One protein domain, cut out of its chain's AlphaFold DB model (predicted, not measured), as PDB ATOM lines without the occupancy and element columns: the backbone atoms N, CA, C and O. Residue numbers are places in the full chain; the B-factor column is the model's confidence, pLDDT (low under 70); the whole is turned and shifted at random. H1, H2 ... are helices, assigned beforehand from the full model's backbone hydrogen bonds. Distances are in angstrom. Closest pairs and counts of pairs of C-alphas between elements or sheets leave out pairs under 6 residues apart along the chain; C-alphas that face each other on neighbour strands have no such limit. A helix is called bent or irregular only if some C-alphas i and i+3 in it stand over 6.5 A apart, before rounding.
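AT A GLANCE: This is residues 415 to 518 of the 1208 residues of an uncharacterized protein of Deltaproteobacteria bacterium (UniProt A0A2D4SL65). One helix, H4, runs through the middle as the core, with H1, H2 and H3 packed round it, mostly crossing it rather than side by side. The short H5 sits beyond one end of H4, farthest from the mean of the C-alphas, while the long link between H2 and H3 has no named element. The printed part has 104 residues with five named helices, H1 to H5 in order, and no named strand: all helix. It is compact, with a radius of gyration of the C-alphas of 13.4 A, yet elongated, spanning 42 by 27 by 21 A.

IN THESE COORDINATES: H1, residues 422 to 435, begins at C-alpha (113.165, 124.172, 113.001) and is 20.3 A long. H2, residues 440 to 458, measures 24.1 A; it has a kink of 51 degrees near residue 452 and is irregular, C-alphas 453 and 456 being 9.7 A apart. H3, residues 472 to 482, measures 15.3 A, and H4, residues 489 to 505, 24.4 A. H5, residues 510 to 518, measures 12.1 A and ends at C-alpha (118.739, 124.546, 96.098).

HOW THE PARTS SIT: H4 is the hub. H1 touches it at a steep tilt of 39 degrees, the same way, closest at the C-alphas of Ile 429 and Leu 501, 5.5 A. H2 touches H4 at 33 degrees, only just shallow, opposite ways, closest at the C-alphas of Ala 450 and Leu 496, 7.0 A. H3 touches H4 at a steep tilt of 52 degrees, opposite ways, closest at the C-alphas of Cys 479 and Gln 493, 6.3 A. H4 and H5 form a helical hairpin but only just touch, with 3 pairs of C-alphas within 8 A, through residue 505 of H4 alone; the closest C-alphas, of Met 505 and Arg 513, are 5.9 A apart. H5 is apart from H1, H2 and H3. Every O i to N i+4 pair is within hydrogen-bond range in H3 and H5, against 8 of 10 in H1, 12 of 15 in H2 and 12 of 13 in H4.

THE WHOLE: The two C-alphas farthest apart, of Gly 486 and Glu 511, are 43.7 A apart. The printed part has no cut, and the link from H2 to H3, residues 459 to 471, is long. Mean pLDDT of the printed part is 86.5, and no printed residue is under 70.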
ATOM      1  N   ILE A 415     111.710 128.863  97.979       88.62
ATOM      2  CA  ILE A 415     111.581 128.219  99.289       88.62
ATOM      3  C   ILE A 415     110.473 128.863 100.127       88.62
ATOM      4  O   ILE A 415     110.582 129.964 100.663       88.62
ATOM      5  N   ASN A 416     109.392 128.112 100.332       90.44
ATOM      6  CA  ASN A 416     108.426 128.382 101.395       90.44
ATOM      7  C   ASN A 416     109.040 128.199 102.804       90.44
ATOM      8  O   ASN A 416     108.841 127.171 103.453       90.44
ATOM      9  N   TYR A 417     109.749 129.218 103.304       89.69
ATOM     10  CA  TYR A 417     110.426 129.215 104.613       89.69
ATOM     11  C   TYR A 417     109.522 128.837 105.802       89.69
ATOM     12  O   TYR A 417     110.009 128.352 106.817       89.69
ATOM     13  N   ASN A 418     108.198 129.013 105.694       86.75
ATOM     14  CA  ASN A 418     107.248 128.636 106.748       86.75
ATOM     15  C   ASN A 418     107.022 127.120 106.881       86.75
ATOM     16  O   ASN A 418     106.344 126.696 107.816       86.75
ATOM     17  N   ARG A 419     107.534 126.319 105.942       91.75
ATOM     18  CA  ARG A 419     107.447 124.852 105.953       91.75
ATOM     19  C   ARG A 419     108.748 124.165 106.357       91.75
ATOM     20  O   ARG A 419     108.745 122.949 106.475       91.75
ATOM     21  N   LEU A 420     109.822 124.923 106.577       90.50
ATOM     22  CA  LEU A 420     111.111 124.363 106.965       90.50
ATOM     23  C   LEU A 420     111.070 123.810 108.402       90.50
ATOM     24  O   LEU A 420     110.493 124.452 109.289       90.50
ATOM     25  N   PRO A 421     111.706 122.656 108.667       90.81
ATOM     26  CA  PRO A 421     111.878 122.138 110.013       90.81
ATOM     27  C   PRO A 421     112.774 123.059 110.837       90.81
ATOM     28  O   PRO A 421     113.811 123.517 110.369       90.81
ATOM     29  N   THR A 422     112.436 123.255 112.111       86.19
ATOM     30  CA  THR A 422     113.165 124.172 113.001       86.19
ATOM     31  C   THR A 422     114.668 123.881 113.095       86.19
ATOM     32  O   THR A 422     115.447 124.821 113.198       86.19
ATOM     33  N   LEU A 423     115.081 122.607 113.065       84.62
ATOM     34  CA  LEU A 423     116.499 122.229 113.114       84.62
ATOM     35  C   LEU A 423     117.239 122.616 111.824       84.62
ATOM     36  O   LEU A 423     118.306 123.210 111.913       84.62
ATOM     37  N   VAL A 424     116.633 122.378 110.655       87.81
ATOM     38  CA  VAL A 424     117.167 122.835 109.359       87.81
ATOM     39  C   VAL A 424     117.257 124.362 109.346       87.81
ATOM     40  O   VAL A 424     118.304 124.911 109.033       87.81
ATOM     41  N   THR A 425     116.203 125.064 109.781       88.75
ATOM     42  CA  THR A 425     116.206 126.533 109.866       88.75
ATOM     43  C   THR A 425     117.356 127.067 110.729       88.75
ATOM     44  O   THR A 425     117.930 128.099 110.399       88.75
ATOM     45  N   LEU A 426     117.694 126.393 111.832       87.50
ATOM     46  CA  LEU A 426     118.770 126.804 112.739       87.50
ATOM     47  C   LEU A 426     120.163 126.626 112.135       87.50
ATOM     48  O   LEU A 426     120.930 127.587 112.119       87.50
ATOM     49  N   ASP A 427     120.444 125.433 111.615       84.56
ATOM     50  CA  ASP A 427     121.706 125.080 110.953       84.56
ATOM     51  C   ASP A 427     122.018 126.073 109.817       84.56
ATOM     52  O   ASP A 427     123.106 126.640 109.708       84.56
ATOM     53  N   TRP A 428     120.982 126.418 109.051       88.62
ATOM     54  CA  TRP A 428     121.050 127.393 107.970       88.62
ATOM     55  C   TRP A 428     121.233 128.844 108.410       88.62
ATOM     56  O   TRP A 428     121.941 129.602 107.747       88.62
ATOM     57  N   ILE A 429     120.632 129.254 109.529       89.31
ATOM     58  CA  ILE A 429     120.889 130.573 110.121       89.31
ATOM     59  C   ILE A 429     122.343 130.665 110.592       89.31
ATOM     60  O   ILE A 429     122.984 131.693 110.382       89.31
ATOM     61  N   GLU A 430     122.878 129.620 111.222       86.06
ATOM     62  CA  GLU A 430     124.268 129.589 111.681       86.06
ATOM     63  C   GLU A 430     125.248 129.663 110.500       86.06
ATOM     64  O   GLU A 430     126.083 130.571 110.466       86.06
ATOM     65  N   ARG A 431     125.053 128.825 109.473       83.62
ATOM     66  CA  ARG A 431     125.844 128.826 108.231       83.62
ATOM     67  C   ARG A 431     125.831 130.186 107.518       83.62
ATOM     68  O   ARG A 431     126.886 130.735 107.198       83.62
ATOM     69  N   LEU A 432     124.654 130.781 107.313       86.31
ATOM     70  CA  LEU A 432     124.533 132.074 106.626       86.31
ATOM     71  C   LEU A 432     125.052 133.261 107.451       86.31
ATOM     72  O   LEU A 432     125.443 134.267 106.863       86.31
ATOM     73  N   ASN A 433     125.092 133.171 108.785       83.25
ATOM     74  CA  ASN A 433     125.653 134.223 109.641       83.25
ATOM     75  C   ASN A 433     127.186 134.349 109.544       83.25
ATOM     76  O   ASN A 433     127.711 135.397 109.921       83.25
ATOM     77  N   GLY A 434     127.902 133.328 109.057       78.44
ATOM     78  CA  GLY A 434     129.308 133.475 108.655       78.44
ATOM     79  C   GLY A 434     129.425 134.316 107.380       78.44
ATOM     80  O   GLY A 434     130.026 135.391 107.368       78.44
ATOM     81  N   ILE A 435     128.716 133.876 106.336       79.00
ATOM     82  CA  ILE A 435     128.751 134.449 104.982       79.00
ATOM     83  C   ILE A 435     128.234 135.903 104.942       79.00
ATOM     84  O   ILE A 435     128.795 136.763 104.255       79.00
ATOM     85  N   VAL A 436     127.142 136.205 105.653       84.31
ATOM     86  CA  VAL A 436     126.419 137.483 105.562       84.31
ATOM     87  C   VAL A 436     126.746 138.398 106.742       84.31
ATOM     88  O   VAL A 436     126.352 138.161 107.883       84.31
ATOM     89  N   LYS A 437     127.363 139.551 106.458       84.62
ATOM     90  CA  LYS A 437     127.604 140.597 107.468       84.62
ATOM     91  C   LYS A 437     126.301 141.289 107.893       84.62
ATOM     92  O   LYS A 437     125.831 142.226 107.244       84.62
ATOM     93  N   VAL A 438     125.748 140.863 109.028       85.25
ATOM     94  CA  VAL A 438     124.512 141.404 109.622       85.25
ATOM     95  C   VAL A 438     124.675 142.876 110.033       85.25
ATOM     96  O   VAL A 438     125.315 143.214 111.030       85.25
ATOM     97  N   SER A 439     124.051 143.788 109.283       87.88
ATOM     98  CA  SER A 439     124.104 145.231 109.559       87.88
ATOM     99  C   SER A 439     123.098 145.683 110.634       87.88
ATOM    100  O   SER A 439     122.124 145.001 110.961       87.88
ATOM    101  N   SER A 440     123.287 146.889 111.180       86.19
ATOM    102  CA  SER A 440     122.277 147.558 112.022       86.19
ATOM    103  C   SER A 440     120.960 147.802 111.272       86.19
ATOM    104  O   SER A 440     119.886 147.575 111.825       86.19
ATOM    105  N   THR A 441     121.027 148.189 109.996       88.12
ATOM    106  CA  THR A 441     119.845 148.402 109.146       88.12
ATOM    107  C   THR A 441     119.079 147.109 108.861       88.12
ATOM    108  O   THR A 441     117.857 147.146 108.738       88.12
ATOM    109  N   MET A 442     119.763 145.963 108.799       87.94
ATOM    110  CA  MET A 442     119.139 144.649 108.623       87.94
ATOM    111  C   MET A 442     118.399 144.204 109.892       87.94
ATOM    112  O   MET A 442     117.243 143.795 109.804       87.94
ATOM    113  N   ARG A 443     119.023 144.375 111.069       90.44
ATOM    114  CA  ARG A 443     118.407 144.113 112.385       90.44
ATOM    115  C   ARG A 443     117.178 144.984 112.641       90.44
ATOM    116  O   ARG A 443     116.165 144.479 113.117       90.44
ATOM    117  N   MET A 444     117.243 146.266 112.275       88.12
ATOM    118  CA  MET A 444     116.114 147.196 112.376       88.12
ATOM    119  C   MET A 444     114.947 146.755 111.487       88.12
ATOM    120  O   MET A 444     113.875 146.482 112.011       88.12
ATOM    121  N   LYS A 445     115.182 146.529 110.184       88.44
ATOM    122  CA  LYS A 445     114.138 146.050 109.260       88.44
ATOM    123  C   LYS A 445     113.498 144.732 109.703       88.44
ATOM    124  O   LYS A 445     112.287 144.587 109.581       88.44
ATOM    125  N   LEU A 446     114.284 143.785 110.222       90.75
ATOM    126  CA  LEU A 446     113.741 142.537 110.764       90.75
ATOM    127  C   LEU A 446     112.890 142.786 112.019       90.75
ATOM    128  O   LEU A 446     111.835 142.177 112.158       90.75
ATOM    129  N   THR A 447     113.318 143.688 112.909       89.00
ATOM    130  CA  THR A 447     112.556 144.061 114.114       89.00
ATOM    131  C   THR A 447     111.224 144.719 113.737       89.00
ATOM    132  O   THR A 447     110.190 144.336 114.278       89.00
ATOM    133  N   ASP A 448     111.224 145.635 112.764       89.12
ATOM    134  CA  ASP A 448     110.012 146.288 112.247       89.12
ATOM    135  C   ASP A 448     109.058 145.265 111.601       89.12
ATOM    136  O   ASP A 448     107.851 145.267 111.848       89.12
ATOM    137  N   GLN A 449     109.604 144.336 110.808       88.62
ATOM    138  CA  GLN A 449     108.840 143.254 110.188       88.62
ATOM    139  C   GLN A 449     108.261 142.295 111.243       88.62
ATOM    140  O   GLN A 449     107.112 141.875 111.121       88.62
ATOM    141  N   ALA A 450     109.022 141.967 112.291       86.88
ATOM    142  CA  ALA A 450     108.566 141.145 113.409       86.88
ATOM    143  C   ALA A 450     107.455 141.847 114.206       86.88
ATOM    144  O   ALA A 450     106.437 141.226 114.505       86.88
ATOM    145  N   ALA A 451     107.595 143.148 114.476       87.56
ATOM    146  CA  ALA A 451     106.554 143.959 115.105       87.56
ATOM    147  C   ALA A 451     105.248 143.928 114.292       87.56
ATOM    148  O   ALA A 451     104.184 143.672 114.853       87.56
ATOM    149  N   ALA A 452     105.332 144.090 112.967       86.88
ATOM    150  CA  ALA A 452     104.177 144.042 112.073       86.88
ATOM    151  C   ALA A 452     103.518 142.648 111.978       86.88
ATOM    152  O   ALA A 452     102.296 142.556 111.882       86.88
ATOM    153  N   VAL A 453     104.302 141.562 112.004       85.38
ATOM    154  CA  VAL A 453     103.797 140.177 111.886       85.38
ATOM    155  C   VAL A 453     103.217 139.645 113.200       85.38
ATOM    156  O   VAL A 453     102.258 138.869 113.175       85.38
ATOM    157  N   PHE A 454     103.795 140.017 114.344       87.44
ATOM    158  CA  PHE A 454     103.364 139.525 115.655       87.44
ATOM    159  C   PHE A 454     102.326 140.427 116.325       87.44
ATOM    160  O   PHE A 454     101.416 139.912 116.976       87.44
ATOM    161  N   GLY A 455     102.443 141.745 116.141       82.44
ATOM    162  CA  GLY A 455     101.525 142.750 116.664       82.44
ATOM    163  C   GLY A 455     101.341 142.739 118.186       82.44
ATOM    164  O   GLY A 455     101.957 141.979 118.941       82.44
ATOM    165  N   ASN A 456     100.410 143.576 118.638       74.06
ATOM    166  CA  ASN A 456     100.097 143.775 120.058       74.06
ATOM    167  C   ASN A 456      99.389 142.558 120.699       74.06
ATOM    168  O   ASN A 456      99.107 142.556 121.892       74.06
ATOM    169  N   THR A 457      99.062 141.523 119.917       73.31
ATOM    170  CA  THR A 457      98.426 140.278 120.386       73.31
ATOM    171  C   THR A 457      99.427 139.239 120.899       73.31
ATOM    172  O   THR A 457      99.030 138.331 121.642       73.31
ATOM    173  N   LEU A 458     100.704 139.361 120.514       78.62
ATOM    174  CA  LEU A 458     101.795 138.460 120.908       78.62
ATOM    175  C   LEU A 458     102.962 139.184 121.602       78.62
ATOM    176  O   LEU A 458     103.658 138.555 122.402       78.62
ATOM    177  N   LEU A 459     103.171 140.478 121.336       85.69
ATOM    178  CA  LEU A 459     104.254 141.275 121.924       85.69
ATOM    179  C   LEU A 459     103.787 142.111 123.133       85.69
ATOM    180  O   LEU A 459     102.636 142.528 123.203       85.69
ATOM    181  N   LYS A 460     104.700 142.401 124.074       84.75
ATOM    182  CA  LYS A 460     104.468 143.268 125.254       84.75
ATOM    183  C   LYS A 460     104.230 144.745 124.899       84.75
ATOM    184  O   LYS A 460     103.770 145.496 125.752       84.75
ATOM    185  N   SER A 461     104.650 145.177 123.710       80.19
ATOM    186  CA  SER A 461     104.761 146.586 123.311       80.19
ATOM    187  C   SER A 461     104.734 146.719 121.789       80.19
ATOM    188  O   SER A 461     105.445 145.987 121.099       80.19
ATOM    189  N   ASP A 462     104.009 147.722 121.291       73.44
ATOM    190  CA  ASP A 462     103.990 148.205 119.900       73.44
ATOM    191  C   ASP A 462     105.387 148.611 119.387       73.44
ATOM    192  O   ASP A 462     105.632 148.697 118.185       73.44
ATOM    193  N   ARG A 463     106.314 148.885 120.312       80.00
ATOM    194  CA  ARG A 463     107.740 149.110 120.052       80.00
ATOM    195  C   ARG A 463     108.545 148.031 120.781       80.00
ATOM    196  O   ARG A 463     108.898 148.247 121.948       80.00
ATOM    197  N   PRO A 464     108.794 146.864 120.161       84.00
ATOM    198  CA  PRO A 464     109.697 145.873 120.729       84.00
ATOM    199  C   PRO A 464     111.140 146.402 120.755       84.00
ATOM    200  O   PRO A 464     111.499 147.331 120.027       84.00
ATOM    201  N   LYS A 465     111.986 145.800 121.595       87.88
ATOM    202  CA  LYS A 465     113.434 146.064 121.590       87.88
ATOM    203  C   LYS A 465     114.046 145.697 120.232       87.88
ATOM    204  O   LYS A 465     113.500 144.878 119.503       87.88
ATOM    205  N   LEU A 466     115.210 146.258 119.905       89.75
ATOM    206  CA  LEU A 466     115.952 145.874 118.701       89.75
ATOM    207  C   LEU A 466     116.524 144.452 118.843       89.75
ATOM    208  O   LEU A 466     117.113 144.127 119.873       89.75
ATOM    209  N   ILE A 467     116.407 143.630 117.798       89.56
ATOM    210  CA  ILE A 467     117.104 142.337 117.702       89.56
ATOM    211  C   ILE A 467     118.624 142.581 117.739       89.56
ATOM    212  O   ILE A 467     119.153 143.327 116.911       89.56
ATOM    213  N   LYS A 468     119.337 141.979 118.704       86.81
ATOM    214  CA  LYS A 468     120.779 142.221 118.936       86.81
ATOM    215  C   LYS A 468     121.657 141.610 117.844       86.81
ATOM    216  O   LYS A 468     122.553 142.288 117.339       86.81
ATOM    217  N   GLY A 469     121.354 140.387 117.440       88.38
ATOM    218  CA  GLY A 469     122.043 139.617 116.410       88.38
ATOM    219  C   GLY A 469     121.110 138.548 115.844       88.38
ATOM    220  O   GLY A 469     119.931 138.508 116.193       88.38
ATOM    221  N   PHE A 470     121.606 137.733 114.920       89.62
ATOM    222  CA  PHE A 470     120.810 136.716 114.224       89.62
ATOM    223  C   PHE A 470     121.186 135.285 114.640       89.62
ATOM    224  O   PHE A 470     120.734 134.342 113.998       89.62
ATOM    225  N   ARG A 471     121.993 135.090 115.695       87.50
ATOM    226  CA  ARG A 471     122.240 133.751 116.258       87.50
ATOM    227  C   ARG A 471     121.010 133.305 117.046       87.50
ATOM    228  O   ARG A 471     120.257 134.142 117.538       87.50
ATOM    229  N   ASP A 472     120.820 131.999 117.237       86.94
ATOM    230  CA  ASP A 472     119.624 131.508 117.940       86.94
ATOM    231  C   ASP A 472     119.476 132.065 119.363       86.94
ATOM    232  O   ASP A 472     118.369 132.356 119.805       86.94
ATOM    233  N   GLN A 473     120.594 132.296 120.055       87.62
ATOM    234  CA  GLN A 473     120.581 132.910 121.378       87.62
ATOM    235  C   GLN A 473     120.096 134.373 121.349       87.62
ATOM    236  O   GLN A 473     119.330 134.766 122.224       87.62
ATOM    237  N   ASP A 474     120.435 135.155 120.315       89.25
ATOM    238  CA  ASP A 474     119.904 136.516 120.138       89.25
ATOM    239  C   ASP A 474     118.389 136.505 119.858       89.25
ATOM    240  O   ASP A 474     117.650 137.374 120.328       89.25
ATOM    241  N   ILE A 475     117.929 135.517 119.080       89.06
ATOM    242  CA  ILE A 475     116.516 135.303 118.733       89.06
ATOM    243  C   ILE A 475     115.721 134.910 119.987       89.06
ATOM    244  O   ILE A 475     114.648 135.462 120.234       89.06
ATOM    245  N   LEU A 476     116.261 133.990 120.792       89.44
ATOM    246  CA  LEU A 476     115.723 133.569 122.087       89.44
ATOM    247  C   LEU A 476     115.589 134.745 123.054       89.44
ATOM    248  O   LEU A 476     114.478 135.023 123.505       89.44
ATOM    249  N   GLU A 477     116.685 135.468 123.311       90.56
ATOM    250  CA  GLU A 477     116.685 136.646 124.184       90.56
ATOM    251  C   GLU A 477     115.645 137.674 123.723       90.56
ATOM    252  O   GLU A 477     114.859 138.174 124.528       90.56
ATOM    253  N   TRP A 478     115.574 137.955 122.418       92.56
ATOM    254  CA  TRP A 478     114.576 138.881 121.889       92.56
ATOM    255  C   TRP A 478     113.142 138.389 122.119       92.56
ATOM    256  O   TRP A 478     112.275 139.182 122.498       92.56
ATOM    257  N   CYS A 479     112.868 137.096 121.929       90.00
ATOM    258  CA  CYS A 479     111.554 136.530 122.213       90.00
ATOM    259  C   CYS A 479     111.196 136.640 123.706       90.00
ATOM    260  O   CYS A 479     110.095 137.092 124.016       90.00
ATOM    261  N   GLU A 480     112.102 136.306 124.630       89.50
ATOM    262  CA  GLU A 480     111.881 136.417 126.086       89.50
ATOM    263  C   GLU A 480     111.633 137.869 126.531       89.50
ATOM    264  O   GLU A 480     110.711 138.174 127.306       89.50
ATOM    265  N   GLU A 481     112.421 138.802 125.997       89.31
ATOM    266  CA  GLU A 481     112.295 140.220 126.307       89.31
ATOM    267  C   GLU A 481     110.967 140.811 125.816       89.31
ATOM    268  O   GLU A 481     110.407 141.664 126.510       89.31
ATOM    269  N   ASN A 482     110.421 140.336 124.689       88.25
ATOM    270  CA  ASN A 482     109.281 140.968 124.014       88.25
ATOM    271  C   ASN A 482     107.955 140.180 124.052       88.25
ATOM    272  O   ASN A 482     106.938 140.760 123.688       88.25
ATOM    273  N   ILE A 483     107.901 138.924 124.516       89.06
ATOM    274  CA  ILE A 483     106.665 138.106 124.545       89.06
ATOM    275  C   ILE A 483     105.637 138.524 125.609       89.06
ATOM    276  O   ILE A 483     105.963 138.651 126.786       89.06
ATOM    277  N   MET A 484     104.362 138.679 125.241       86.12
ATOM    278  CA  MET A 484     103.295 138.961 126.211       86.12
ATOM    279  C   MET A 484     103.209 137.862 127.304       86.12
ATOM    280  O   MET A 484     103.221 136.675 126.962       86.12
ATOM    281  N   PRO A 485     103.092 138.206 128.607       80.69
ATOM    282  CA  PRO A 485     102.989 137.217 129.684       80.69
ATOM    283  C   PRO A 485     101.871 136.191 129.447       80.69
ATOM    284  O   PRO A 485     100.766 136.549 129.045       80.69
ATOM    285  N   GLY A 486     102.159 134.912 129.704       78.25
ATOM    286  CA  GLY A 486     101.207 133.810 129.502       78.25
ATOM    287  C   GLY A 486     101.090 133.294 128.059       78.25
ATOM    288  O   GLY A 486     100.206 132.486 127.781       78.25
ATOM    289  N   ARG A 487     101.952 133.731 127.129       81.44
ATOM    290  CA  ARG A 487     102.052 133.173 125.766       81.44
ATOM    291  C   ARG A 487     103.214 132.186 125.633       81.44
ATOM    292  O   ARG A 487     104.233 132.315 126.305       81.44
ATOM    293  N   GLU A 488     103.077 131.222 124.725       82.81
ATOM    294  CA  GLU A 488     104.139 130.255 124.428       82.81
ATOM    295  C   GLU A 488     105.249 130.861 123.564       82.81
ATOM    296  O   GLU A 488     105.032 131.242 122.410       82.81
ATOM    297  N   ILE A 489     106.475 130.865 124.093       83.88
ATOM    298  CA  ILE A 489     107.648 131.414 123.401       83.88
ATOM    299  C   ILE A 489     107.981 130.704 122.086       83.88
ATOM    300  O   ILE A 489     108.378 131.352 121.119       83.88
ATOM    301  N   LYS A 490     107.716 129.395 122.007       82.00
ATOM    302  CA  LYS A 490     107.996 128.561 120.829       82.00
ATOM    303  C   LYS A 490     107.292 129.058 119.558       82.00
ATOM    304  O   LYS A 490     107.857 128.948 118.471       82.00
ATOM    305  N   ILE A 491     106.094 129.641 119.684       79.62
ATOM    306  CA  ILE A 491     105.296 130.141 118.548       79.62
ATOM    307  C   ILE A 491     105.951 131.381 117.917       79.62
ATOM    308  O   ILE A 491     106.063 131.476 116.692       79.62
ATOM    309  N   LEU A 492     106.404 132.317 118.757       84.00
ATOM    310  CA  LEU A 492     107.155 133.506 118.342       84.00
ATOM    311  C   LEU A 492     108.519 133.115 117.763       84.00
ATOM    312  O   LEU A 492     108.866 133.530 116.659       84.00
ATOM    313  N   GLN A 493     109.244 132.256 118.478       87.00
ATOM    314  CA  GLN A 493     110.588 131.805 118.131       87.00
ATOM    315  C   GLN A 493     110.643 131.107 116.764       87.00
ATOM    316  O   GLN A 493     111.477 131.461 115.935       87.00
ATOM    317  N   GLY A 494     109.745 130.151 116.488       85.00
ATOM    318  CA  GLY A 494     109.724 129.436 115.205       85.00
ATOM    319  C   GLY A 494     109.481 130.365 114.012       85.00
ATOM    320  O   GLY A 494     110.202 130.312 113.017       85.00
ATOM    321  N   ARG A 495     108.519 131.288 114.135       87.44
ATOM    322  CA  ARG A 495     108.250 132.291 113.093       87.44
ATOM    323  C   ARG A 495     109.410 133.272 112.922       87.44
ATOM    324  O   ARG A 495     109.760 133.585 111.788       87.44
ATOM    325  N   LEU A 496     110.021 133.735 114.016       90.69
ATOM    326  CA  LEU A 496     111.132 134.682 113.950       90.69
ATOM    327  C   LEU A 496     112.379 134.054 113.316       90.69
ATOM    328  O   LEU A 496     112.993 134.693 112.469       90.69
ATOM    329  N   ARG A 497     112.699 132.790 113.631       91.81
ATOM    330  CA  ARG A 497     113.758 132.024 112.946       91.81
ATOM    331  C   ARG A 497     113.526 131.993 111.429       91.81
ATOM    332  O   ARG A 497     114.403 132.393 110.672       91.81
ATOM    333  N   ASN A 498     112.321 131.645 110.974       89.94
ATOM    334  CA  ASN A 498     112.000 131.633 109.538       89.94
ATOM    335  C   ASN A 498     112.139 133.027 108.885       89.94
ATOM    336  O   ASN A 498     112.570 133.133 107.738       89.94
ATOM    337  N   MET A 499     111.813 134.102 109.613       90.94
ATOM    338  CA  MET A 499     112.014 135.481 109.149       90.94
ATOM    339  C   MET A 499     113.497 135.874 109.083       90.94
ATOM    340  O   MET A 499     113.891 136.525 108.119       90.94
ATOM    341  N   VAL A 500     114.321 135.461 110.055       92.19
ATOM    342  CA  VAL A 500     115.785 135.649 110.044       92.19
ATOM    343  C   VAL A 500     116.401 134.943 108.841       92.19
ATOM    344  O   VAL A 500     117.099 135.587 108.061       92.19
ATOM    345  N   LEU A 501     116.096 133.654 108.647       92.81
ATOM    346  CA  LEU A 501     116.616 132.858 107.533       92.81
ATOM    347  C   LEU A 501     116.260 133.487 106.182       92.81
ATOM    348  O   LEU A 501     117.140 133.760 105.369       92.81
ATOM    349  N   ARG A 502     114.980 133.820 105.979       91.94
ATOM    350  CA  ARG A 502     114.531 134.524 104.775       91.94
ATOM    351  C   ARG A 502     115.274 135.850 104.575       91.94
ATOM    352  O   ARG A 502     115.652 136.171 103.453       91.94
ATOM    353  N   ARG A 503     115.494 136.627 105.642       91.00
ATOM    354  CA  ARG A 503     116.191 137.920 105.567       91.00
ATOM    355  C   ARG A 503     117.666 137.768 105.190       91.00
ATOM    356  O   ARG A 503     118.172 138.624 104.472       91.00
ATOM    357  N   LEU A 504     118.327 136.707 105.654       90.94
ATOM    358  CA  LEU A 504     119.695 136.356 105.265       90.94
ATOM    359  C   LEU A 504     119.749 135.967 103.776       90.94
ATOM    360  O   LEU A 504     120.518 136.567 103.025       90.94
ATOM    361  N   MET A 505     118.863 135.077 103.318       90.88
ATOM    362  CA  MET A 505     118.781 134.669 101.905       90.88
ATOM    363  C   MET A 505     118.477 135.843 100.959       90.88
ATOM    364  O   MET A 505     119.131 135.997  99.932       90.88
ATOM    365  N   GLU A 506     117.563 136.747 101.334       89.69
ATOM    366  CA  GLU A 506     117.243 137.978 100.583       89.69
ATOM    367  C   GLU A 506     118.434 138.949 100.415       89.69
ATOM    368  O   GLU A 506     118.310 139.937  99.689       89.69
ATOM    369  N   THR A 507     119.563 138.724 101.097       89.62
ATOM    370  CA  THR A 507     120.760 139.586 101.020       89.62
ATOM    371  C   THR A 507     121.904 138.998 100.198       89.62
ATOM    372  O   THR A 507     122.872 139.707  99.922       89.62
ATOM    373  N   LEU A 508     121.781 137.740  99.768       89.06
ATOM    374  CA  LEU A 508     122.693 137.115  98.815       89.06
ATOM    375  C   LEU A 508     122.435 137.653  97.394       89.06
ATOM    376  O   LEU A 508     121.321 138.060  97.053       89.06
ATOM    377  N   ALA A 509     123.464 137.640  96.542       88.88
ATOM    378  CA  ALA A 509     123.288 137.854  95.102       88.88
ATOM    379  C   ALA A 509     122.424 136.728  94.506       88.88
ATOM    380  O   ALA A 509     122.480 135.610  95.012       88.88
ATOM    381  N   SER A 510     121.663 136.990  93.437       82.31
ATOM    382  CA  SER A 510     120.682 136.031  92.889       82.31
ATOM    383  C   SER A 510     121.272 134.646  92.626       82.31
ATOM    384  O   SER A 510     120.769 133.677  93.170       82.31
ATOM    385  N   GLU A 511     122.400 134.560  91.916       80.38
ATOM    386  CA  GLU A 511     123.073 133.283  91.616       80.38
ATOM    387  C   GLU A 511     123.441 132.491  92.882       80.38
ATOM    388  O   GLU A 511     123.288 131.271  92.920       80.38
ATOM    389  N   LYS A 512     123.893 133.184  93.939       83.00
ATOM    390  CA  LYS A 512     124.261 132.559  95.217       83.00
ATOM    391  C   LYS A 512     123.030 132.225  96.061       83.00
ATOM    392  O   LYS A 512     123.036 131.222  96.761       83.00
ATOM    393  N   ARG A 513     121.963 133.024  95.990       85.94
ATOM    394  CA  ARG A 513     120.689 132.717  96.650       85.94
ATOM    395  C   ARG A 513     120.063 131.464  96.045       85.94
ATOM    396  O   ARG A 513     119.702 130.573  96.794       85.94
ATOM    397  N   ASP A 514     119.999 131.380  94.720       83.12
ATOM    398  CA  ASP A 514     119.413 130.255  93.990       83.12
ATOM    399  C   ASP A 514     120.156 128.935  94.305       83.12
ATOM    400  O   ASP A 514     119.536 127.881  94.464       83.12
ATOM    401  N   GLU A 515     121.484 128.999  94.476       80.25
ATOM    402  CA  GLU A 515     122.321 127.900  94.974       80.25
ATOM    403  C   GLU A 515     122.004 127.527  96.435       80.25
ATOM    404  O   GLU A 515     121.765 126.362  96.745       80.25
ATOM    405  N   GLU A 516     121.962 128.494  97.350       85.94
ATOM    406  CA  GLU A 516     121.664 128.206  98.756       85.94
ATOM    407  C   GLU A 516     120.207 127.744  98.968       85.94
ATOM    408  O   GLU A 516     119.941 126.912  99.832       85.94
ATOM    409  N   GLU A 517     119.254 128.199  98.149       88.00
ATOM    410  CA  GLU A 517     117.862 127.727  98.143       88.00
ATOM    411  C   GLU A 517     117.756 126.280  97.620       88.00
ATOM    412  O   GLU A 517     117.025 125.470  98.193       88.00
ATOM    413  N   THR A 518     118.552 125.925  96.602       86.88
ATOM    414  CA  THR A 518     118.739 124.546  96.098       86.88
ATOM    415  C   THR A 518     119.209 123.607  97.219       86.88
ATOM    416  O   THR A 518     118.635 122.533  97.417       86.88
TER     417      THR A 518